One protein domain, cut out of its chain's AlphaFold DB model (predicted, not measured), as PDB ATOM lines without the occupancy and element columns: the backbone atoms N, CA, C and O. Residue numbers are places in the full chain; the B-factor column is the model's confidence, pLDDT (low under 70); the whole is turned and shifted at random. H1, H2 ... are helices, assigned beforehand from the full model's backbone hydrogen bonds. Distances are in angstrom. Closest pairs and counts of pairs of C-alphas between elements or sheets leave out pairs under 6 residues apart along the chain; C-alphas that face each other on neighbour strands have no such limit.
ATOM      1  N   GLU A 669     170.522 100.337  57.850       87.00
ATOM      2  CA  GLU A 669     169.254 100.920  57.374       87.00
ATOM      3  C   GLU A 669     168.037 100.331  58.116       87.00
ATOM      4  O   GLU A 669     167.133 101.064  58.529       87.00
ATOM      5  N   ARG A 670     168.044  99.014  58.373       87.44
ATOM      6  CA  ARG A 670     167.044  98.332  59.213       87.44
ATOM      7  C   ARG A 670     167.059  98.846  60.657       87.44
ATOM      8  O   ARG A 670     166.002  99.221  61.166       87.44
ATOM      9  N   ASP A 671     168.228  98.919  61.291       87.50
ATOM     10  CA  ASP A 671     168.385  99.429  62.660       87.50
ATOM     11  C   ASP A 671     168.006 100.924  62.762       87.50
ATOM     12  O   ASP A 671     167.331 101.316  63.710       87.50
ATOM     13  N   GLN A 672     168.335 101.759  61.767       89.44
ATOM     14  CA  GLN A 672     167.904 103.165  61.693       89.44
ATOM     15  C   GLN A 672     166.383 103.300  61.536       89.44
ATOM     16  O   GLN A 672     165.763 104.114  62.220       89.44
ATOM     17  N   THR A 673     165.759 102.483  60.683       90.19
ATOM     18  CA  THR A 673     164.295 102.456  60.511       90.19
ATOM     19  C   THR A 673     163.601 102.031  61.811       90.19
ATOM     20  O   THR A 673     162.606 102.632  62.225       90.19
ATOM     21  N   ARG A 674     164.164 101.035  62.507       91.00
ATOM     22  CA  ARG A 674     163.706 100.567  63.822       91.00
ATOM     23  C   ARG A 674     163.881 101.647  64.895       91.00
ATOM     24  O   ARG A 674     162.942 101.900  65.645       91.00
ATOM     25  N   LEU A 675     165.012 102.357  64.914       91.56
ATOM     26  CA  LEU A 675     165.256 103.499  65.802       91.56
ATOM     27  C   LEU A 675     164.219 104.615  65.589       91.56
ATOM     28  O   LEU A 675     163.621 105.073  66.560       91.56
ATOM     29  N   GLN A 676     163.968 105.023  64.340       90.81
ATOM     30  CA  GLN A 676     162.972 106.054  64.017       90.81
ATOM     31  C   GLN A 676     161.564 105.645  64.464       90.81
ATOM     32  O   GLN A 676     160.851 106.446  65.070       90.81
ATOM     33  N   ARG A 677     161.174 104.383  64.229       90.12
ATOM     34  CA  ARG A 677     159.902 103.844  64.719       90.12
ATOM     35  C   ARG A 677     159.808 103.915  66.244       90.12
ATOM     36  O   ARG A 677     158.813 104.409  66.759       90.12
ATOM     37  N   LEU A 678     160.830 103.462  66.969       88.69
ATOM     38  CA  LEU A 678     160.801 103.423  68.436       88.69
ATOM     39  C   LEU A 678     160.895 104.816  69.075       88.69
ATOM     40  O   LEU A 678     160.350 105.027  70.155       88.69
ATOM     41  N   GLN A 679     161.505 105.790  68.396       87.81
ATOM     42  CA  GLN A 679     161.415 107.207  68.764       87.81
ATOM     43  C   GLN A 679     159.993 107.757  68.554       87.81
ATOM     44  O   GLN A 679     159.486 108.483  69.412       87.81
ATOM     45  N   LEU A 680     159.311 107.376  67.466       85.25
ATOM     46  CA  LEU A 680     157.914 107.752  67.226       85.25
ATOM     47  C   LEU A 680     156.980 107.126  68.275       85.25
ATOM     48  O   LEU A 680     156.194 107.836  68.897       85.25
ATOM     49  N   ASP A 681     157.100 105.822  68.517       81.06
ATOM     50  CA  ASP A 681     156.280 105.094  69.490       81.06
ATOM     51  C   ASP A 681     156.574 105.564  70.929       81.06
ATOM     52  O   ASP A 681     155.648 105.823  71.696       81.06
ATOM     53  N   GLY A 682     157.838 105.845  71.265       78.06
ATOM     54  CA  GLY A 682     158.220 106.478  72.532       78.06
ATOM     55  C   GLY A 682     157.679 107.903  72.722       78.06
ATOM     56  O   GLY A 682     157.319 108.262  73.839       78.06
ATOM     57  N   SER A 683     157.562 108.707  71.657       77.12
ATOM     58  CA  SER A 683     156.995 110.069  71.751       77.12
ATOM     59  C   SER A 683     155.467 110.096  71.900       77.12
ATOM     60  O   SER A 683     154.920 111.064  72.422       77.12
ATOM     61  N   ARG A 684     154.771 109.020  71.510       72.44
ATOM     62  CA  ARG A 684     153.329 108.820  71.771       72.44
ATOM     63  C   ARG A 684     153.025 108.426  73.219       72.44
ATOM     64  O   ARG A 684     151.899 108.608  73.670       72.44
ATOM     65  N   LEU A 685     154.014 107.869  73.916       70.69
ATOM     66  CA  LEU A 685     153.915 107.314  75.267       70.69
ATOM     67  C   LEU A 685     154.547 108.238  76.326       70.69
ATOM     68  O   LEU A 685     154.993 107.758  77.371       70.69
ATOM     69  N   ASP A 686     154.637 109.547  76.059       60.12
ATOM     70  CA  ASP A 686     155.333 110.492  76.941       60.12
ATOM     71  C   ASP A 686     154.561 110.753  78.243       60.12
ATOM     72  O   ASP A 686     153.763 111.681  78.374       60.12
ATOM     73  N   THR A 687     154.815 109.889  79.221       60.78
ATOM     74  CA  THR A 687     154.321 110.004  80.589       60.78
ATOM     75  C   THR A 687     155.491 110.254  81.528       60.78
ATOM     76  O   THR A 687     156.369 109.398  81.691       60.78
ATOM     77  N   SER A 688     155.500 111.421  82.164       56.41
ATOM     78  CA  SER A 688     156.504 111.803  83.154       56.41
ATOM     79  C   SER A 688     156.516 110.846  84.358       56.41
ATOM     80  O   SER A 688     155.485 110.335  84.791       56.41
ATOM     81  N   GLY A 689     157.713 110.583  84.898       59.06
ATOM     82  CA  GLY A 689     157.895 109.839  86.151       59.06
ATOM     83  C   GLY A 689     157.796 108.307  86.082       59.06
ATOM     84  O   GLY A 689     157.642 107.679  87.126       59.06
ATOM     85  N   VAL A 690     157.873 107.673  84.902       69.38
ATOM     86  CA  VAL A 690     157.810 106.199  84.784       69.38
ATOM     87  C   VAL A 690     159.193 105.585  84.465       69.38
ATOM     88  O   VAL A 690     159.729 105.847  83.386       69.38
ATOM     89  N   PRO A 691     159.771 104.700  85.314       76.31
ATOM     90  CA  PRO A 691     161.128 104.147  85.120       76.31
ATOM     91  C   PRO A 691     161.333 103.263  83.874       76.31
ATOM     92  O   PRO A 691     162.452 102.865  83.542       76.31
ATOM     93  N   SER A 692     160.261 102.871  83.185       78.38
ATOM     94  CA  SER A 692     160.320 102.209  81.876       78.38
ATOM     95  C   SER A 692     160.582 103.210  80.738       78.38
ATOM     96  O   SER A 692     161.348 102.891  79.832       78.38
ATOM     97  N   VAL A 693     160.066 104.442  80.835       81.00
ATOM     98  CA  VAL A 693     160.317 105.540  79.878       81.00
ATOM     99  C   VAL A 693     161.767 106.030  79.964       81.00
ATOM    100  O   VAL A 693     162.388 106.301  78.939       81.00
ATOM    101  N   GLU A 694     162.352 106.085  81.162       82.69
ATOM    102  CA  GLU A 694     163.772 106.435  81.335       82.69
ATOM    103  C   GLU A 694     164.703 105.378  80.728       82.69
ATOM    104  O   GLU A 694     165.627 105.720  79.989       82.69
ATOM    105  N   ARG A 695     164.413 104.086  80.948       86.00
ATOM    106  CA  ARG A 695     165.136 102.981  80.294       86.00
ATOM    107  C   ARG A 695     164.991 103.021  78.772       86.00
ATOM    108  O   ARG A 695     165.988 102.833  78.079       86.00
ATOM    109  N   LEU A 696     163.794 103.322  78.258       88.62
ATOM    110  CA  LEU A 696     163.568 103.521  76.825       88.62
ATOM    111  C   LEU A 696     164.451 104.659  76.287       88.62
ATOM    112  O   LEU A 696     165.241 104.432  75.373       88.62
ATOM    113  N   ARG A 697     164.401 105.848  76.902       87.50
ATOM    114  CA  ARG A 697     165.225 107.013  76.524       87.50
ATOM    115  C   ARG A 697     166.723 106.697  76.534       87.50
ATOM    116  O   ARG A 697     167.404 107.016  75.564       87.50
ATOM    117  N   ALA A 698     167.219 106.023  77.572       90.06
ATOM    118  CA  ALA A 698     168.615 105.596  77.654       90.06
ATOM    119  C   ALA A 698     168.985 104.612  76.528       90.06
ATOM    120  O   ALA A 698     169.965 104.831  75.822       90.06
ATOM    121  N   SER A 699     168.173 103.571  76.303       91.44
ATOM    122  CA  SER A 699     168.428 102.576  75.249       91.44
ATOM    123  C   SER A 699     168.418 103.172  73.837       91.44
ATOM    124  O   SER A 699     169.297 102.848  73.043       91.44
ATOM    125  N   LEU A 700     167.504 104.107  73.543       92.06
ATOM    126  CA  LEU A 700     167.454 104.825  72.265       92.06
ATOM    127  C   LEU A 700     168.624 105.804  72.090       92.06
ATOM    128  O   LEU A 700     169.084 105.997  70.965       92.06
ATOM    129  N   ALA A 701     169.124 106.407  73.173       90.44
ATOM    130  CA  ALA A 701     170.311 107.259  73.131       90.44
ATOM    131  C   ALA A 701     171.584 106.443  72.845       90.44
ATOM    132  O   ALA A 701     172.366 106.830  71.978       90.44
ATOM    133  N   THR A 702     171.763 105.287  73.500       91.81
ATOM    134  CA  THR A 702     172.880 104.371  73.208       91.81
ATOM    135  C   THR A 702     172.790 103.815  71.788       91.81
ATOM    136  O   THR A 702     173.759 103.923  71.046       91.81
ATOM    137  N   ALA A 703     171.620 103.318  71.368       90.81
ATOM    138  CA  ALA A 703     171.416 102.794  70.015       90.81
ATOM    139  C   ALA A 703     171.706 103.841  68.927       90.81
ATOM    140  O   ALA A 703     172.245 103.516  67.869       90.81
ATOM    141  N   ARG A 704     171.376 105.114  69.186       91.69
ATOM    142  CA  ARG A 704     171.729 106.218  68.292       91.69
ATOM    143  C   ARG A 704     173.241 106.438  68.227       91.69
ATOM    144  O   ARG A 704     173.771 106.489  67.127       91.69
ATOM    145  N   ALA A 705     173.921 106.530  69.371       90.31
ATOM    146  CA  ALA A 705     175.375 106.702  69.409       90.31
ATOM    147  C   ALA A 705     176.108 105.545  68.706       90.31
ATOM    148  O   ALA A 705     177.026 105.782  67.930       90.31
ATOM    149  N   GLU A 706     175.654 104.302  68.890       87.19
ATOM    150  CA  GLU A 706     176.201 103.139  68.184       87.19
ATOM    151  C   GLU A 706     176.032 103.241  66.661       87.19
ATOM    152  O   GLU A 706     176.989 102.964  65.940       87.19
ATOM    153  N   LEU A 707     174.868 103.680  66.167       86.62
ATOM    154  CA  LEU A 707     174.627 103.875  64.731       86.62
ATOM    155  C   LEU A 707     175.390 105.072  64.149       86.62
ATOM    156  O   LEU A 707     175.873 104.973  63.020       86.62
ATOM    157  N   ASP A 708     175.538 106.159  64.909       85.19
ATOM    158  CA  ASP A 708     176.343 107.330  64.535       85.19
ATOM    159  C   ASP A 708     177.855 106.969  64.505       85.19
ATOM    160  O   ASP A 708     178.586 107.433  63.631       85.19
ATOM    161  N   GLU A 709     178.314 106.048  65.368       83.88
ATOM    162  CA  GLU A 709     179.636 105.386  65.308       83.88
ATOM    163  C   GLU A 709     179.717 104.246  64.261       83.88
ATOM    164  O   GLU A 709     180.760 103.609  64.090       83.88
ATOM    165  N   GLY A 710     178.626 103.947  63.547       76.25
ATOM    166  CA  GLY A 710     178.566 102.920  62.502       76.25
ATOM    167  C   GLY A 710     178.543 101.462  62.987       76.25
ATOM    168  O   GLY A 710     178.666 100.553  62.156       76.25
ATOM    169  N   ARG A 711     178.374 101.202  64.288       78.81
ATOM    170  CA  ARG A 711     178.151  99.862  64.863       78.81
ATOM    171  C   ARG A 711     176.683  99.415  64.686       78.81
ATOM    172  O   ARG A 711     175.801 100.262  64.562       78.81
ATOM    173  N   PRO A 712     176.390  98.099  64.660       78.31
ATOM    174  CA  PRO A 712     175.014  97.609  64.761       78.31
ATOM    175  C   PRO A 712     174.470  97.870  66.173       78.31
ATOM    176  O   PRO A 712     175.154  97.587  67.155       78.31
ATOM    177  N   ALA A 713     173.240  98.370  66.271       84.81
ATOM    178  CA  ALA A 713     172.601  98.765  67.534       84.81
ATOM    179  C   ALA A 713     171.503  97.786  67.982       84.81
ATOM    180  O   ALA A 713     170.771  98.043  68.943       84.81
ATOM    181  N   THR A 714     171.371  96.655  67.285       83.06
ATOM    182  CA  THR A 714     170.268  95.692  67.404       83.06
ATOM    183  C   THR A 714     169.939  95.330  68.858       83.06
ATOM    184  O   THR A 714     168.781  95.429  69.252       83.06
ATOM    185  N   ARG A 715     170.949  95.052  69.698       86.50
ATOM    186  CA  ARG A 715     170.779  94.727  71.130       86.50
ATOM    187  C   ARG A 715     170.128  95.856  71.942       86.50
ATOM    188  O   ARG A 715     169.328  95.588  72.839       86.50
ATOM    189  N   HIS A 716     170.480  97.109  71.665       88.19
ATOM    190  CA  HIS A 716     169.899  98.268  72.345       88.19
ATOM    191  C   HIS A 716     168.499  98.600  71.801       88.19
ATOM    192  O   HIS A 716     167.642  99.048  72.562       88.19
ATOM    193  N   LEU A 717     168.220  98.272  70.536       88.38
ATOM    194  CA  LEU A 717     166.881  98.346  69.939       88.38
ATOM    195  C   LEU A 717     165.936  97.241  70.462       88.38
ATOM    196  O   LEU A 717     164.769  97.522  70.723       88.38
ATOM    197  N   ASP A 718     166.434  96.026  70.713       87.62
ATOM    198  CA  ASP A 718     165.677  94.943  71.371       87.62
ATOM    199  C   ASP A 718     165.280  95.332  72.810       87.62
ATOM    200  O   ASP A 718     164.151  95.102  73.260       87.62
ATOM    201  N   ALA A 719     166.203  95.970  73.538       88.62
ATOM    202  CA  ALA A 719     165.941  96.509  74.872       88.62
ATOM    203  C   ALA A 719     164.913  97.658  74.842       88.62
ATOM    204  O   ALA A 719     164.062  97.736  75.732       88.62
ATOM    205  N   ALA A 720     164.952  98.508  73.810       89.31
ATOM    206  CA  ALA A 720     163.975  99.572  73.594       89.31
ATOM    207  C   ALA A 720     162.566  99.017  73.298       89.31
ATOM    208  O   ALA A 720     161.609  99.435  73.947       89.31
ATOM    209  N   GLU A 721     162.420  98.029  72.406       88.69
ATOM    210  CA  GLU A 721     161.129  97.353  72.164       88.69
ATOM    211  C   GLU A 721     160.566  96.713  73.437       88.69
ATOM    212  O   GLU A 721     159.390  96.888  73.760       88.69
ATOM    213  N   THR A 722     161.423  96.048  74.217       89.38
ATOM    214  CA  THR A 722     161.039  95.465  75.513       89.38
ATOM    215  C   THR A 722     160.538  96.536  76.494       89.38
ATOM    216  O   THR A 722     159.602  96.291  77.257       89.38
ATOM    217  N   ALA A 723     161.120  97.741  76.472       86.62
ATOM    218  CA  ALA A 723     160.666  98.861  77.292       86.62
ATOM    219  C   ALA A 723     159.324  99.447  76.807       86.62
ATOM    220  O   ALA A 723     158.476  99.738  77.649       86.62
ATOM    221  N   VAL A 724     159.093  99.563  75.491       86.44
ATOM    222  CA  VAL A 724     157.807 100.021  74.917       86.44
ATOM    223  C   VAL A 724     156.655  99.105  75.344       86.44
ATOM    224  O   VAL A 724     155.669  99.588  75.900       86.44
ATOM    225  N   VAL A 725     156.803  97.785  75.177       87.31
ATOM    226  CA  VAL A 725     155.765  96.799  75.550       87.31
ATOM    227  C   VAL A 725     155.423  96.865  77.046       87.31
ATOM    228  O   VAL A 725     154.259  96.730  77.434       87.31
ATOM    229  N   GLU A 726     156.419  97.116  77.900       86.94
ATOM    230  CA  GLU A 726     156.223  97.284  79.342       86.94
ATOM    231  C   GLU A 726     155.512  98.605  79.695       86.94
ATOM    232  O   GLU A 726     154.665  98.613  80.589       86.94
ATOM    233  N   ILE A 727     155.777  99.706  78.978       83.06
ATOM    234  CA  ILE A 727     155.023 100.966  79.136       83.06
ATOM    235  C   ILE A 727     153.556 100.751  78.737       83.06
ATOM    236  O   ILE A 727     152.653 101.083  79.505       83.06
ATOM    237  N   GLU A 728     153.294 100.131  77.583       82.44
ATOM    238  CA  GLU A 728     151.931  99.836  77.122       82.44
ATOM    239  C   GLU A 728     151.157  98.923  78.085       82.44
ATOM    240  O   GLU A 728     149.935  99.047  78.211       82.44
ATOM    241  N   ARG A 729     151.840  97.989  78.762       84.88
ATOM    242  CA  ARG A 729     151.245  97.151  79.815       84.88
ATOM    243  C   ARG A 729     150.835  98.000  81.019       84.88
ATOM    244  O   ARG A 729     149.677  97.952  81.430       84.88
ATOM    245  N   GLN A 730     151.754  98.822  81.525       82.44
ATOM    246  CA  GLN A 730     151.519  99.699  82.674       82.44
ATOM    247  C   GLN A 730     150.405 100.731  82.411       82.44
ATOM    248  O   GLN A 730     149.618 101.019  83.312       82.44
ATOM    249  N   MET A 731     150.278 101.254  81.184       76.38
ATOM    250  CA  MET A 731     149.183 102.170  80.832       76.38
ATOM    251  C   MET A 731     147.822 101.475  80.785       76.38
ATOM    252  O   MET A 731     146.853 102.016  81.313       76.38
ATOM    253  N   ARG A 732     147.737 100.254  80.237       80.56
ATOM    254  CA  ARG A 732     146.491  99.464  80.262       80.56
ATOM    255  C   ARG A 732     146.045  99.131  81.686       80.56
ATOM    256  O   ARG A 732     144.854  99.190  81.970       80.56
ATOM    257  N   GLU A 733     146.984  98.842  82.583       83.69
ATOM    258  CA  GLU A 733     146.696  98.596  84.003       83.69
ATOM    259  C   GLU A 733     146.226  99.869  84.729       83.69
ATOM    260  O   GLU A 733     145.244  99.826  85.467       83.69
ATOM    261  N   ARG A 734     146.847 101.026  84.458       79.50
ATOM    262  CA  ARG A 734     146.401 102.330  84.988       79.50
ATOM    263  C   ARG A 734     145.021 102.752  84.476       79.50
ATOM    264  O   ARG A 734     144.263 103.337  85.242       79.50
ATOM    265  N   LEU A 735     144.701 102.458  83.214       80.62
ATOM    266  CA  LEU A 735     143.390 102.732  82.618       80.62
ATOM    267  C   LEU A 735     142.301 101.812  83.177       80.62
ATOM    268  O   LEU A 735     141.217 102.288  83.489       80.62
ATOM    269  N   ALA A 736     142.596 100.523  83.373       84.50
ATOM    270  CA  ALA A 736     141.657  99.588  83.996       84.50
ATOM    271  C   ALA A 736     141.289  99.986  85.439       84.50
ATOM    272  O   ALA A 736     140.165  99.747  85.864       84.50
ATOM    273  N   ALA A 737     142.210 100.627  86.167       86.25
ATOM    274  CA  ALA A 737     141.992 101.137  87.523       86.25
ATOM    275  C   ALA A 737     141.504 102.604  87.583       86.25
ATOM    276  O   ALA A 737     141.451 103.176  88.672       86.25
ATOM    277  N   PHE A 738     141.203 103.252  86.450       86.94
ATOM    278  CA  PHE A 738     140.841 104.677  86.424       86.94
ATOM    279  C   PHE A 738     139.487 104.954  87.092       86.94
ATOM    280  O   PHE A 738     139.392 105.871  87.902       86.94
ATOM    281  N   GLU A 739     138.458 104.159  86.782       86.44
ATOM    282  CA  GLU A 739     137.108 104.362  87.326       86.44
ATOM    283  C   GLU A 739     137.057 104.159  88.846       86.44
ATOM    284  O   GLU A 739     136.596 105.050  89.555       86.44
ATOM    285  N   ASP A 740     137.617 103.053  89.353       88.25
ATOM    286  CA  ASP A 740     137.680 102.765  90.794       88.25
ATOM    287  C   ASP A 740     138.387 103.893  91.574       88.25
ATOM    288  O   ASP A 740     137.955 104.280  92.661       88.25
ATOM    289  N   ARG A 741     139.471 104.450  91.012       90.19
ATOM    290  CA  ARG A 741     140.212 105.578  91.603       90.19
ATOM    291  C   ARG A 741     139.423 106.883  91.561       90.19
ATOM    292  O   ARG A 741     139.428 107.619  92.545       90.19
ATOM    293  N   LEU A 742     138.726 107.164  90.460       89.50
ATOM    294  CA  LEU A 742     137.878 108.348  90.325       89.50
ATOM    295  C   LEU A 742     136.709 108.316  91.323       89.50
ATOM    296  O   LEU A 742     136.461 109.320  91.988       89.50
ATOM    297  N   ASP A 743     136.055 107.165  91.498       89.12
ATOM    298  CA  ASP A 743     134.982 106.989  92.485       89.12
ATOM    299  C   ASP A 743     135.490 107.177  93.932       89.12
ATOM    300  O   ASP A 743     134.811 107.800  94.756       89.12
ATOM    301  N   VAL A 744     136.713 106.724  94.243       91.69
ATOM    302  CA  VAL A 744     137.375 106.980  95.540       91.69
ATOM    303  C   VAL A 744     137.718 108.464  95.726       91.69
ATOM    304  O   VAL A 744     137.418 109.028  96.780       91.69
ATOM    305  N   ALA A 745     138.293 109.123  94.717       88.56
ATOM    306  CA  ALA A 745     138.654 110.542  94.781       88.56
ATOM    307  C   ALA A 745     137.419 111.454  94.929       88.56
ATOM    308  O   ALA A 745     137.426 112.410  95.707       88.56
ATOM    309  N   LEU A 746     136.319 111.132  94.238       88.62
ATOM    310  CA  LEU A 746     135.037 111.821  94.398       88.62
ATOM    311  C   LEU A 746     134.480 111.658  95.821       88.62
ATOM    312  O   LEU A 746     133.995 112.632  96.397       88.62
ATOM    313  N   ALA A 747     134.592 110.468  96.422       87.88
ATOM    314  CA  ALA A 747     134.185 110.247  97.809       87.88
ATOM    315  C   ALA A 747     135.034 111.066  98.803       87.88
ATOM    316  O   ALA A 747     134.468 111.739  99.672       87.88
ATOM    317  N   ALA A 748     136.362 111.080  98.639       86.31
ATOM    318  CA  ALA A 748     137.289 111.881  99.446       86.31
ATOM    319  C   ALA A 748     136.938 113.381  99.412       86.31
ATOM    320  O   ALA A 748     136.781 114.013 100.463       86.31
ATOM    321  N   LEU A 749     136.675 113.935  98.218       86.69
ATOM    322  CA  LEU A 749     136.276 115.338  98.048       86.69
ATOM    323  C   LEU A 749     135.051 115.717  98.902       86.69
ATOM    324  O   LEU A 749     135.041 116.799  99.489       86.69
ATOM    325  N   THR A 750     134.046 114.840  99.038       85.31
ATOM    326  CA  THR A 750     132.852 115.137  99.865       85.31
ATOM    327  C   THR A 750     133.149 115.272 101.362       85.31
ATOM    328  O   THR A 750     132.398 115.939 102.080       85.31
ATOM    329  N   THR A 751     134.249 114.685 101.844       83.19
ATOM    330  CA  THR A 751     134.701 114.823 103.237       83.19
ATOM    331  C   THR A 751     135.320 116.200 103.469       83.19
ATOM    332  O   THR A 751     135.006 116.867 104.459       83.19
ATOM    333  N   VAL A 752     136.159 116.649 102.531       83.19
ATOM    334  CA  VAL A 752     136.970 117.868 102.674       83.19
ATOM    335  C   VAL A 752     136.294 119.128 102.118       83.19
ATOM    336  O   VAL A 752     136.745 120.242 102.379       83.19
ATOM    337  N   GLU A 753     135.147 118.992 101.442       79.25
ATOM    338  CA  GLU A 753     134.390 120.084 100.798       79.25
ATOM    339  C   GLU A 753     134.063 121.292 101.708       79.25
ATOM    340  O   GLU A 753     133.697 122.366 101.235       79.25
ATOM    341  N   ARG A 754     134.174 121.119 103.031       75.69
ATOM    342  CA  ARG A 754     133.923 122.150 104.048       75.69
ATOM    343  C   ARG A 754     135.123 123.061 104.332       75.69
ATOM    344  O   ARG A 754     134.949 124.038 105.061       75.69
ATOM    345  N   LEU A 755     136.314 122.763 103.808       75.56
ATOM    346  CA  LEU A 755     137.460 123.668 103.903       75.56
ATOM    347  C   LEU A 755     137.332 124.813 102.894       75.56
ATOM    348  O   LEU A 755     137.131 124.600 101.703       75.56
ATOM    349  N   ASN A 756     137.524 126.043 103.370       71.88
ATOM    350  CA  ASN A 756     137.602 127.232 102.522       71.88
ATOM    351  C   ASN A 756     139.053 127.443 102.047       71.88
ATOM    352  O   ASN A 756     139.711 128.396 102.465       71.88
ATOM    353  N   ASN A 757     139.550 126.513 101.225       80.50
ATOM    354  CA  ASN A 757     140.869 126.564 100.590       80.50
ATOM    355  C   ASN A 757     140.722 126.489  99.058       80.50
ATOM    356  O   ASN A 757     139.883 125.737  98.557       80.50
ATOM    357  N   ASP A 758     141.549 127.232  98.321       77.31
ATOM    358  CA  ASP A 758     141.495 127.324  96.855       77.31
ATOM    359  C   ASP A 758     141.777 125.967  96.179       77.31
ATOM    360  O   ASP A 758     141.185 125.651  95.142       77.31
ATOM    361  N   ASP A 759     142.584 125.107  96.812       80.75
ATOM    362  CA  ASP A 759     142.845 123.741  96.338       80.75
ATOM    363  C   ASP A 759     141.561 122.891  96.268       80.75
ATOM    364  O   ASP A 759     141.422 122.056  95.376       80.75
ATOM    365  N   VAL A 760     140.566 123.133  97.139       83.38
ATOM    366  CA  VAL A 760     139.264 122.430  97.090       83.38
ATOM    367  C   VAL A 760     138.505 122.797  95.812       83.38
ATOM    368  O   VAL A 760     137.837 121.950  95.217       83.38
ATOM    369  N   ALA A 761     138.618 124.047  95.352       79.94
ATOM    370  CA  ALA A 761     138.052 124.470  94.074       79.94
ATOM    371  C   ALA A 761     138.835 123.880  92.888       79.94
ATOM    372  O   ALA A 761     138.222 123.473  91.898       79.94
ATOM    373  N   ALA A 762     140.165 123.766  92.995       81.69
ATOM    374  CA  ALA A 762     141.002 123.121  91.985       81.69
ATOM    375  C   ALA A 762     140.670 121.628  91.813       81.69
ATOM    376  O   ALA A 762     140.329 121.207  90.705       81.69
ATOM    377  N   VAL A 763     140.668 120.858  92.905       86.50
ATOM    378  CA  VAL A 763     140.292 119.434  92.922       86.50
ATOM    379  C   VAL A 763     138.874 119.234  92.396       86.50
ATOM    380  O   VAL A 763     138.664 118.395  91.522       86.50
ATOM    381  N   ARG A 764     137.899 120.027  92.866       86.06
ATOM    382  CA  ARG A 764     136.509 119.956  92.387       86.06
ATOM    383  C   ARG A 764     136.434 120.146  90.872       86.06
ATOM    384  O   ARG A 764     135.798 119.336  90.203       86.06
ATOM    385  N   ARG A 765     137.114 121.161  90.321       84.12
ATOM    386  CA  ARG A 765     137.157 121.420  88.872       84.12
ATOM    387  C   ARG A 765     137.714 120.217  88.102       84.12
ATOM    388  O   ARG A 765     137.124 119.821  87.100       84.12
ATOM    389  N   ILE A 766     138.812 119.626  88.581       85.75
ATOM    390  CA  ILE A 766     139.450 118.468  87.938       85.75
ATOM    391  C   ILE A 766     138.536 117.237  88.004       85.75
ATOM    392  O   ILE A 766     138.213 116.669  86.964       85.75
ATOM    393  N   LEU A 767     138.057 116.847  89.189       87.62
ATOM    394  CA  LEU A 767     137.249 115.634  89.354       87.62
ATOM    395  C   LEU A 767     135.878 115.731  88.666       87.62
ATOM    396  O   LEU A 767     135.449 114.760  88.053       87.62
ATOM    397  N   THR A 768     135.215 116.896  88.685       86.19
ATOM    398  CA  THR A 768     133.963 117.103  87.927       86.19
ATOM    399  C   THR A 768     134.195 117.030  86.413       86.19
ATOM    400  O   THR A 768     133.359 116.485  85.690       86.19
ATOM    401  N   HIS A 769     135.339 117.514  85.913       86.00
ATOM    402  CA  HIS A 769     135.702 117.308  84.512       86.00
ATOM    403  C   HIS A 769     135.936 115.819  84.212       86.00
ATOM    404  O   HIS A 769     135.343 115.309  83.265       86.00
ATOM    405  N   LEU A 770     136.715 115.102  85.027       87.12
ATOM    406  CA  LEU A 770     137.002 113.676  84.822       87.12
ATOM    407  C   LEU A 770     135.735 112.803  84.847       87.12
ATOM    408  O   LEU A 770     135.563 111.978  83.951       87.12
ATOM    409  N   ASP A 771     134.817 113.035  85.791       87.12
ATOM    410  CA  ASP A 771     133.512 112.354  85.856       87.12
ATOM    411  C   ASP A 771     132.686 112.582  84.579       87.12
ATOM    412  O   ASP A 771     132.221 111.633  83.947       87.12
ATOM    413  N   SER A 772     132.631 113.828  84.089       85.69
ATOM    414  CA  SER A 772     131.946 114.151  82.828       85.69
ATOM    415  C   SER A 772     132.535 113.457  81.586       85.69
ATOM    416  O   SER A 772     131.874 113.415  80.547       85.69
ATOM    417  N   GLN A 773     133.762 112.921  81.673       86.88
ATOM    418  CA  GLN A 773     134.456 112.211  80.591       86.88
ATOM    419  C   GLN A 773     134.574 110.690  80.818       86.88
ATOM    420  O   GLN A 773     135.216 110.016  80.007       86.88
ATOM    421  N   ARG A 774     133.934 110.125  81.855       83.25
ATOM    422  CA  ARG A 774     133.982 108.685  82.194       83.25
ATOM    423  C   ARG A 774     133.683 107.782  80.991       83.25
ATOM    424  O   ARG A 774     134.517 106.967  80.608       83.25
ATOM    425  N   ASP A 775     132.567 108.018  80.301       80.62
ATOM    426  CA  ASP A 775     132.174 107.265  79.096       80.62
ATOM    427  C   ASP A 775     133.104 107.491  77.883       80.62
ATOM    428  O   ASP A 775     133.060 106.727  76.909       80.62
ATOM    429  N   ALA A 776     133.888 108.573  77.874       81.62
ATOM    430  CA  ALA A 776     134.721 108.979  76.743       81.62
ATOM    431  C   ALA A 776     136.132 108.373  76.793       81.62
ATOM    432  O   ALA A 776     136.702 108.104  75.734       81.62
ATOM    433  N   ILE A 777     136.687 108.100  77.982       80.31
ATOM    434  CA  ILE A 777     138.107 107.733  78.141       80.31
ATOM    435  C   ILE A 777     138.529 106.530  77.281       80.31
ATOM    436  O   ILE A 777     139.601 106.550  76.683       80.31
ATOM    437  N   GLY A 778     137.664 105.523  77.109       80.69
ATOM    438  CA  GLY A 778     137.931 104.348  76.264       80.69
ATOM    439  C   GLY A 778     137.931 104.597  74.745       80.69
ATOM    440  O   GLY A 778     138.287 103.695  73.989       80.69
ATOM    441  N   ARG A 779     137.530 105.790  74.284       82.19
ATOM    442  CA  ARG A 779     137.440 106.188  72.859       82.19
ATOM    443  C   ARG A 779     138.461 107.263  72.451       82.19
ATOM    444  O   ARG A 779     138.713 107.455  71.267       82.19
ATOM    445  N   VAL A 780     139.035 107.931  73.445       83.75
ATOM    446  CA  VAL A 780     140.039 109.004  73.374       83.75
ATOM    447  C   VAL A 780     141.427 108.465  72.975       83.75
ATOM    448  O   VAL A 780     141.671 107.257  73.023       83.75
ATOM    449  N   SER A 781     142.344 109.327  72.526       80.62
ATOM    450  CA  SER A 781     143.715 108.941  72.156       80.62
ATOM    451  C   SER A 781     144.583 108.542  73.360       80.62
ATOM    452  O   SER A 781     144.396 109.081  74.450       80.62
ATOM    453  N   PRO A 782     145.591 107.656  73.195       72.75
ATOM    454  CA  PRO A 782     146.461 107.226  74.298       72.75
ATOM    455  C   PRO A 782     147.178 108.372  75.029       72.75
ATOM    456  O   PRO A 782     147.391 108.298  76.238       72.75
ATOM    457  N   GLY A 783     147.508 109.456  74.318       73.38
ATOM    458  CA  GLY A 783     148.116 110.647  74.913       73.38
ATOM    459  C   GLY A 783     147.145 111.425  75.806       73.38
ATOM    460  O   GLY A 783     147.501 111.794  76.922       73.38
ATOM    461  N   LEU A 784     145.901 111.633  75.361       77.12
ATOM    462  CA  LEU A 784     144.887 112.325  76.161       77.12
ATOM    463  C   LEU A 784     144.327 111.421  77.279       77.12
ATOM    464  O   LEU A 784     144.093 111.898  78.384       77.12
ATOM    465  N   GLN A 785     144.250 110.103  77.065       80.94
ATOM    466  CA  GLN A 785     144.056 109.100  78.122       80.94
ATOM    467  C   GLN A 785     145.110 109.239  79.231       80.94
ATOM    468  O   GLN A 785     144.761 109.312  80.408       80.94
ATOM    469  N   ALA A 786     146.394 109.331  78.870       75.12
ATOM    470  CA  ALA A 786     147.469 109.529  79.838       75.12
ATOM    471  C   ALA A 786     147.377 110.885  80.565       75.12
ATOM    472  O   ALA A 786     147.654 110.946  81.762       75.12
ATOM    473  N   GLN A 787     146.929 111.951  79.890       81.31
ATOM    474  CA  GLN A 787     146.663 113.250  80.523       81.31
ATOM    475  C   GLN A 787     145.493 113.187  81.520       81.31
ATOM    476  O   GLN A 787     145.612 113.740  82.609       81.31
ATOM    477  N   LEU A 788     144.402 112.479  81.205       83.19
ATOM    478  CA  LEU A 788     143.264 112.285  82.120       83.19
ATOM    479  C   LEU A 788     143.666 111.450  83.353       83.19
ATOM    480  O   LEU A 788     143.338 111.809  84.482       83.19
ATOM    481  N   VAL A 789     144.449 110.382  83.158       83.56
ATOM    482  CA  VAL A 789     145.038 109.578  84.251       83.56
ATOM    483  C   VAL A 789     146.027 110.399  85.093       83.56
ATOM    484  O   VAL A 789     146.103 110.203  86.308       83.56
ATOM    485  N   GLY A 790     146.768 111.320  84.471       83.44
ATOM    486  CA  GLY A 790     147.667 112.260  85.145       83.44
ATOM    487  C   GLY A 790     146.919 113.297  85.983       83.44
ATOM    488  O   GLY A 790     147.251 113.482  87.148       83.44
ATOM    489  N   ALA A 791     145.860 113.899  85.437       85.06
ATOM    490  CA  ALA A 791     144.999 114.839  86.153       85.06
ATOM    491  C   ALA A 791     144.281 114.179  87.346       85.06
ATOM    492  O   ALA A 791     144.105 114.812  88.383       85.06
ATOM    493  N   LEU A 792     143.923 112.891  87.245       87.75
ATOM    494  CA  LEU A 792     143.416 112.133  88.393       87.75
ATOM    495  C   LEU A 792     144.480 111.989  89.493       87.75
ATOM    496  O   LEU A 792     144.170 112.203  90.658       87.75
ATOM    497  N   ALA A 793     145.735 111.692  89.137       85.94
ATOM    498  CA  ALA A 793     146.832 111.615  90.108       85.94
ATOM    499  C   ALA A 793     147.177 112.983  90.740       85.94
ATOM    500  O   ALA A 793     147.493 113.055  91.925       85.94
ATOM    501  N   GLU A 794     147.069 114.076  89.979       87.00
ATOM    502  CA  GLU A 794     147.192 115.448  90.492       87.00
ATOM    503  C   GLU A 794     146.071 115.769  91.497       87.00
ATOM    504  O   GLU A 794     146.340 116.279  92.586       87.00
ATOM    505  N   ALA A 795     144.825 115.401  91.183       87.56
ATOM    506  CA  ALA A 795     143.693 115.565  92.093       87.56
ATOM    507  C   ALA A 795     143.806 114.687  93.353       87.56
ATOM    508  O   ALA A 795     143.481 115.165  94.434       87.56
ATOM    509  N   GLU A 796     144.300 113.448  93.247       90.56
ATOM    510  CA  GLU A 796     144.605 112.573  94.393       90.56
ATOM    511  C   GLU A 796     145.683 113.180  95.311       90.56
ATOM    512  O   GLU A 796     145.516 113.190  96.529       90.56
ATOM    513  N   MET A 797     146.763 113.736  94.749       89.62
ATOM    514  CA  MET A 797     147.813 114.412  95.525       89.62
ATOM    515  C   MET A 797     147.286 115.647  96.268       89.62
ATOM    516  O   MET A 797     147.588 115.839  97.447       89.62
ATOM    517  N   LEU A 798     146.491 116.482  95.590       87.75
ATOM    518  CA  LEU A 798     145.867 117.656  96.203       87.75
ATOM    519  C   LEU A 798     144.825 117.255  97.260       87.75
ATOM    520  O   LEU A 798     144.754 117.896  98.307       87.75
ATOM    521  N   LEU A 799     144.065 116.178  97.030       87.44
ATOM    522  CA  LEU A 799     143.164 115.593  98.027       87.44
ATOM    523  C   LEU A 799     143.912 115.147  99.279       87.44
ATOM    524  O   LEU A 799     143.464 115.486 100.365       87.44
ATOM    525  N   GLN A 800     145.046 114.454  99.154       88.88
ATOM    526  CA  GLN A 800     145.794 113.988 100.325       88.88
ATOM    527  C   GLN A 800     146.248 115.166 101.208       88.88
ATOM    528  O   GLN A 800     146.000 115.166 102.413       88.88
ATOM    529  N   GLY A 801     146.832 116.217 100.617       86.62
ATOM    530  CA  GLY A 801     147.220 117.421 101.369       86.62
ATOM    531  C   GLY A 801     146.025 118.170 101.982       86.62
ATOM    532  O   GLY A 801     146.131 118.756 103.061       86.62
ATOM    533  N   LEU A 802     144.864 118.116 101.326       87.50
ATOM    534  CA  LEU A 802     143.602 118.653 101.835       87.50
ATOM    535  C   LEU A 802     143.014 117.811 102.981       87.50
ATOM    536  O   LEU A 802     142.497 118.384 103.939       87.50
ATOM    537  N   GLU A 803     143.107 116.481 102.923       86.25
ATOM    538  CA  GLU A 803     142.711 115.571 104.003       86.25
ATOM    539  C   GLU A 803     143.606 115.761 105.233       86.25
ATOM    540  O   GLU A 803     143.087 115.945 106.332       86.25
ATOM    541  N   GLU A 804     144.928 115.858 105.053       85.75
ATOM    542  CA  GLU A 804     145.879 116.191 106.123       85.75
ATOM    543  C   GLU A 804     145.542 117.551 106.780       85.75
ATOM    544  O   GLU A 804     145.526 117.676 108.010       85.75
ATOM    545  N   ALA A 805     145.169 118.565 105.987       82.75
ATOM    546  CA  ALA A 805     144.696 119.855 106.499       82.75
ATOM    547  C   ALA A 805     143.319 119.774 107.196       82.75
ATOM    548  O   ALA A 805     143.059 120.503 108.163       82.75
ATOM    549  N   TYR A 806     142.427 118.888 106.745       82.88
ATOM    550  CA  TYR A 806     141.126 118.646 107.374       82.88
ATOM    551  C   TYR A 806     141.276 117.936 108.724       82.88
ATOM    552  O   TYR A 806     140.649 118.343 109.704       82.88
ATOM    553  N   GLU A 807     142.151 116.934 108.820       82.69
ATOM    554  CA  GLU A 807     142.470 116.278 110.089       82.69
ATOM    555  C   GLU A 807     143.164 117.237 111.063       82.69
ATOM    556  O   GLU A 807     142.779 117.294 112.231       82.69
ATOM    557  N   ALA A 808     144.102 118.069 110.594       81.44
ATOM    558  CA  ALA A 808     144.753 119.081 111.427       81.44
ATOM    559  C   ALA A 808     143.760 120.127 111.974       81.44
ATOM    560  O   ALA A 808     143.742 120.410 113.175       81.44
ATOM    561  N   THR A 809     142.890 120.680 111.121       78.56
ATOM    562  CA  THR A 809     141.866 121.653 111.556       78.56
ATOM    563  C   THR A 809     140.813 121.021 112.467       78.56
ATOM    564  O   THR A 809     140.381 121.654 113.434       78.56
ATOM    565  N   ARG A 810     140.454 119.751 112.237       79.69
ATOM    566  CA  ARG A 810     139.593 118.979 113.138       79.69
ATOM    567  C   ARG A 810     140.253 118.717 114.492       79.69
ATOM    568  O   ARG A 810     139.593 118.903 115.507       79.69
ATOM    569  N   ALA A 811     141.531 118.347 114.532       80.19
ATOM    570  CA  ALA A 811     142.257 118.114 115.779       80.19
ATOM    571  C   ALA A 811     142.321 119.384 116.646       80.19
ATOM    572  O   ALA A 811     142.097 119.315 117.853       80.19
ATOM    573  N   VAL A 812     142.532 120.555 116.032       74.69
ATOM    574  CA  VAL A 812     142.460 121.857 116.724       74.69
ATOM    575  C   VAL A 812     141.037 122.155 117.218       74.69
ATOM    576  O   VAL A 812     140.863 122.628 118.342       74.69
ATOM    577  N   ALA A 813     140.000 121.843 116.434       72.25
ATOM    578  CA  ALA A 813     138.611 122.004 116.869       72.25
ATOM    579  C   ALA A 813     138.249 121.078 118.049       72.25
ATOM    580  O   ALA A 813     137.648 121.536 119.022       72.25
ATOM    581  N   ASP A 814     138.661 119.808 118.013       72.44
ATOM    582  CA  ASP A 814     138.443 118.843 119.097       72.44
ATOM    583  C   ASP A 814     139.255 119.217 120.363       72.44
ATOM    584  O   ASP A 814     138.761 119.039 121.479       72.44
ATOM    585  N   GLN A 815     140.440 119.833 120.236       65.94
ATOM    586  CA  GLN A 815     141.187 120.431 121.364       65.94
ATOM    587  C   GLN A 815     140.456 121.633 121.990       65.94
ATOM    588  O   GLN A 815     140.358 121.736 123.214       65.94
ATOM    589  N   LEU A 816     139.876 122.518 121.172       62.62
ATOM    590  CA  LEU A 816     139.080 123.655 121.654       62.62
ATOM    591  C   LEU A 816     137.771 123.210 122.333       62.62
ATOM    592  O   LEU A 816     137.362 123.810 123.325       62.62
ATOM    593  N   VAL A 817     137.128 122.147 121.838       61.97
ATOM    594  CA  VAL A 817     135.877 121.600 122.399       61.97
ATOM    595  C   VAL A 817     136.117 120.728 123.642       61.97
ATOM    596  O   VAL A 817     135.273 120.711 124.538       61.97
ATOM    597  N   SER A 818     137.261 120.043 123.744       59.28
ATOM    598  CA  SER A 818     137.666 119.304 124.956       59.28
ATOM    599  C   SER A 818     138.238 120.196 126.067       59.28
ATOM    600  O   SER A 818     138.381 119.741 127.202       59.28
ATOM    601  N   GLY A 819     138.471 121.481 125.783       53.41
ATOM    602  CA  GLY A 819     138.549 122.549 126.780       53.41
ATOM    603  C   GLY A 819     139.934 122.870 127.345       53.41
ATOM    604  O   GLY A 819     140.040 123.864 128.061       53.41
ATOM    605  N   SER A 820     140.992 122.117 127.014       57.47
ATOM    606  CA  SER A 820     142.317 122.327 127.633       57.47
ATOM    607  C   SER A 820     142.864 123.736 127.388       57.47
ATOM    608  O   SER A 820     143.279 124.400 128.329       57.47
ATOM    609  N   MET A 821     142.747 124.257 126.160       52.91
ATOM    610  CA  MET A 821     143.234 125.604 125.830       52.91
ATOM    611  C   MET A 821     142.454 126.741 126.507       52.91
ATOM    612  O   MET A 821     142.978 127.849 126.595       52.91
ATOM    613  N   LEU A 822     141.229 126.513 126.996       52.47
ATOM    614  CA  LEU A 822     140.531 127.516 127.813       52.47
ATOM    615  C   LEU A 822     141.028 127.510 129.264       52.47
ATOM    616  O   LEU A 822     141.065 128.574 129.875       52.47
ATOM    617  N   ASP A 823     141.447 126.357 129.787       53.34
ATOM    618  CA  ASP A 823     142.080 126.253 131.107       53.34
ATOM    619  C   ASP A 823     143.505 126.842 131.064       53.34
ATOM    620  O   ASP A 823     143.838 127.700 131.881       53.34
ATOM    621  N   ASP A 824     144.305 126.508 130.041       57.31
ATOM    622  CA  ASP A 824     145.667 127.040 129.849       57.31
ATOM    623  C   ASP A 824     145.684 128.577 129.684       57.31
ATOM    624  O   ASP A 824     146.497 129.273 130.298       57.31
ATOM    625  N   VAL A 825     144.761 129.142 128.891       57.31
ATOM    626  CA  VAL A 825     144.680 130.600 128.655       57.31
ATOM    627  C   VAL A 825     144.115 131.363 129.861       57.31
ATOM    628  O   VAL A 825     144.436 132.540 130.037       57.31
TER     629      VAL A 825
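This is residues 669 to 825 of the 998 residues of an uncharacterized protein of Trueperaceae bacterium (UniProt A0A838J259). Two up-and-down bundles of three helices, H1 H2 H3 and H4 H5 H6, each helix running against the one before it, are set end to end. The long helix H6 begins at the junction, crosses H5 within the second bundle and runs on beyond it, where residues 813 to 820 stick out and the short H7 lies at the tip. The printed part has 157 residues with seven named helices, H1 to H7 in order along the chain, and no named strand; the class is all helix. The whole is extended, with a radius of gyration of the C-alphas of 23.2 A, and only just a rod, spanning 81 by 39 by 22 A.

H6, the longest helix, covers residues 782 to 818 and measures 52.8 A, from C-alpha 782 at (146.461, 107.226, 74.298) to C-alpha 818 at (137.666, 119.304, 124.956). H4 is residues 738 to 752, 21.3 A, and H5 residues 758 to 772, 21.5 A. H3 is residues 714 to 736, 33.3 A, H2 residues 691 to 708, 25.8 A, and H1 residues 669 to 684, 22.9 A, beginning at C-alpha 669 at (169.254, 100.920, 57.374). H7 is residues 820 to 825, 8.7 A.

H6 and H3 are the hubs, each touching three helices. H6 touches H5 with residues 788 to 802 alone, closest at the C-alphas of Val 763 and Ala 795, 5.2 A; they form a hairpin at a steep tilt of 43 degrees. H6 touches H4 with residues 789 to 806 alone, closest at the C-alphas of Ala 745 and Glu 796, 6.3 A, at a shallow tilt of 27 degrees, the same way. H4 and H5 form a hairpin at 35.1 degrees, only just steep, with the C-alphas of Leu 746 and Leu 767 closest at 6.7 A. H3 touches H6 with residues 731 to 735 alone, closest at the C-alphas of Leu 735 and Val 789, 7.2 A, at a steep tilt of 52 degrees. H3 and H4 meet only through their link. H2 and H3 form a hairpin, closest at the C-alphas of Leu 696 and Ala 720, 5.1 A. H1 and H2 form a hairpin too, closest at the C-alphas of Leu 675 and Leu 700, 7.0 A. H1 touches residues 714 to 724 of H3, closest at the C-alphas of Asp 671 and Thr 714, 6.3 A. H7 touches no helix. Every O i to N i+4 pair is within hydrogen-bond range in H1, H2, H3, H5, H6 and H7; in H4, 10 of 11 are.

The two C-alphas farthest apart, those of Glu 669 and Asp 823, are 82.6 A apart. The printed part has no cut, and no link is long. The mean pLDDT of the printed part is 81.7; residues 686 to 690 and 815 to 825 are under 70.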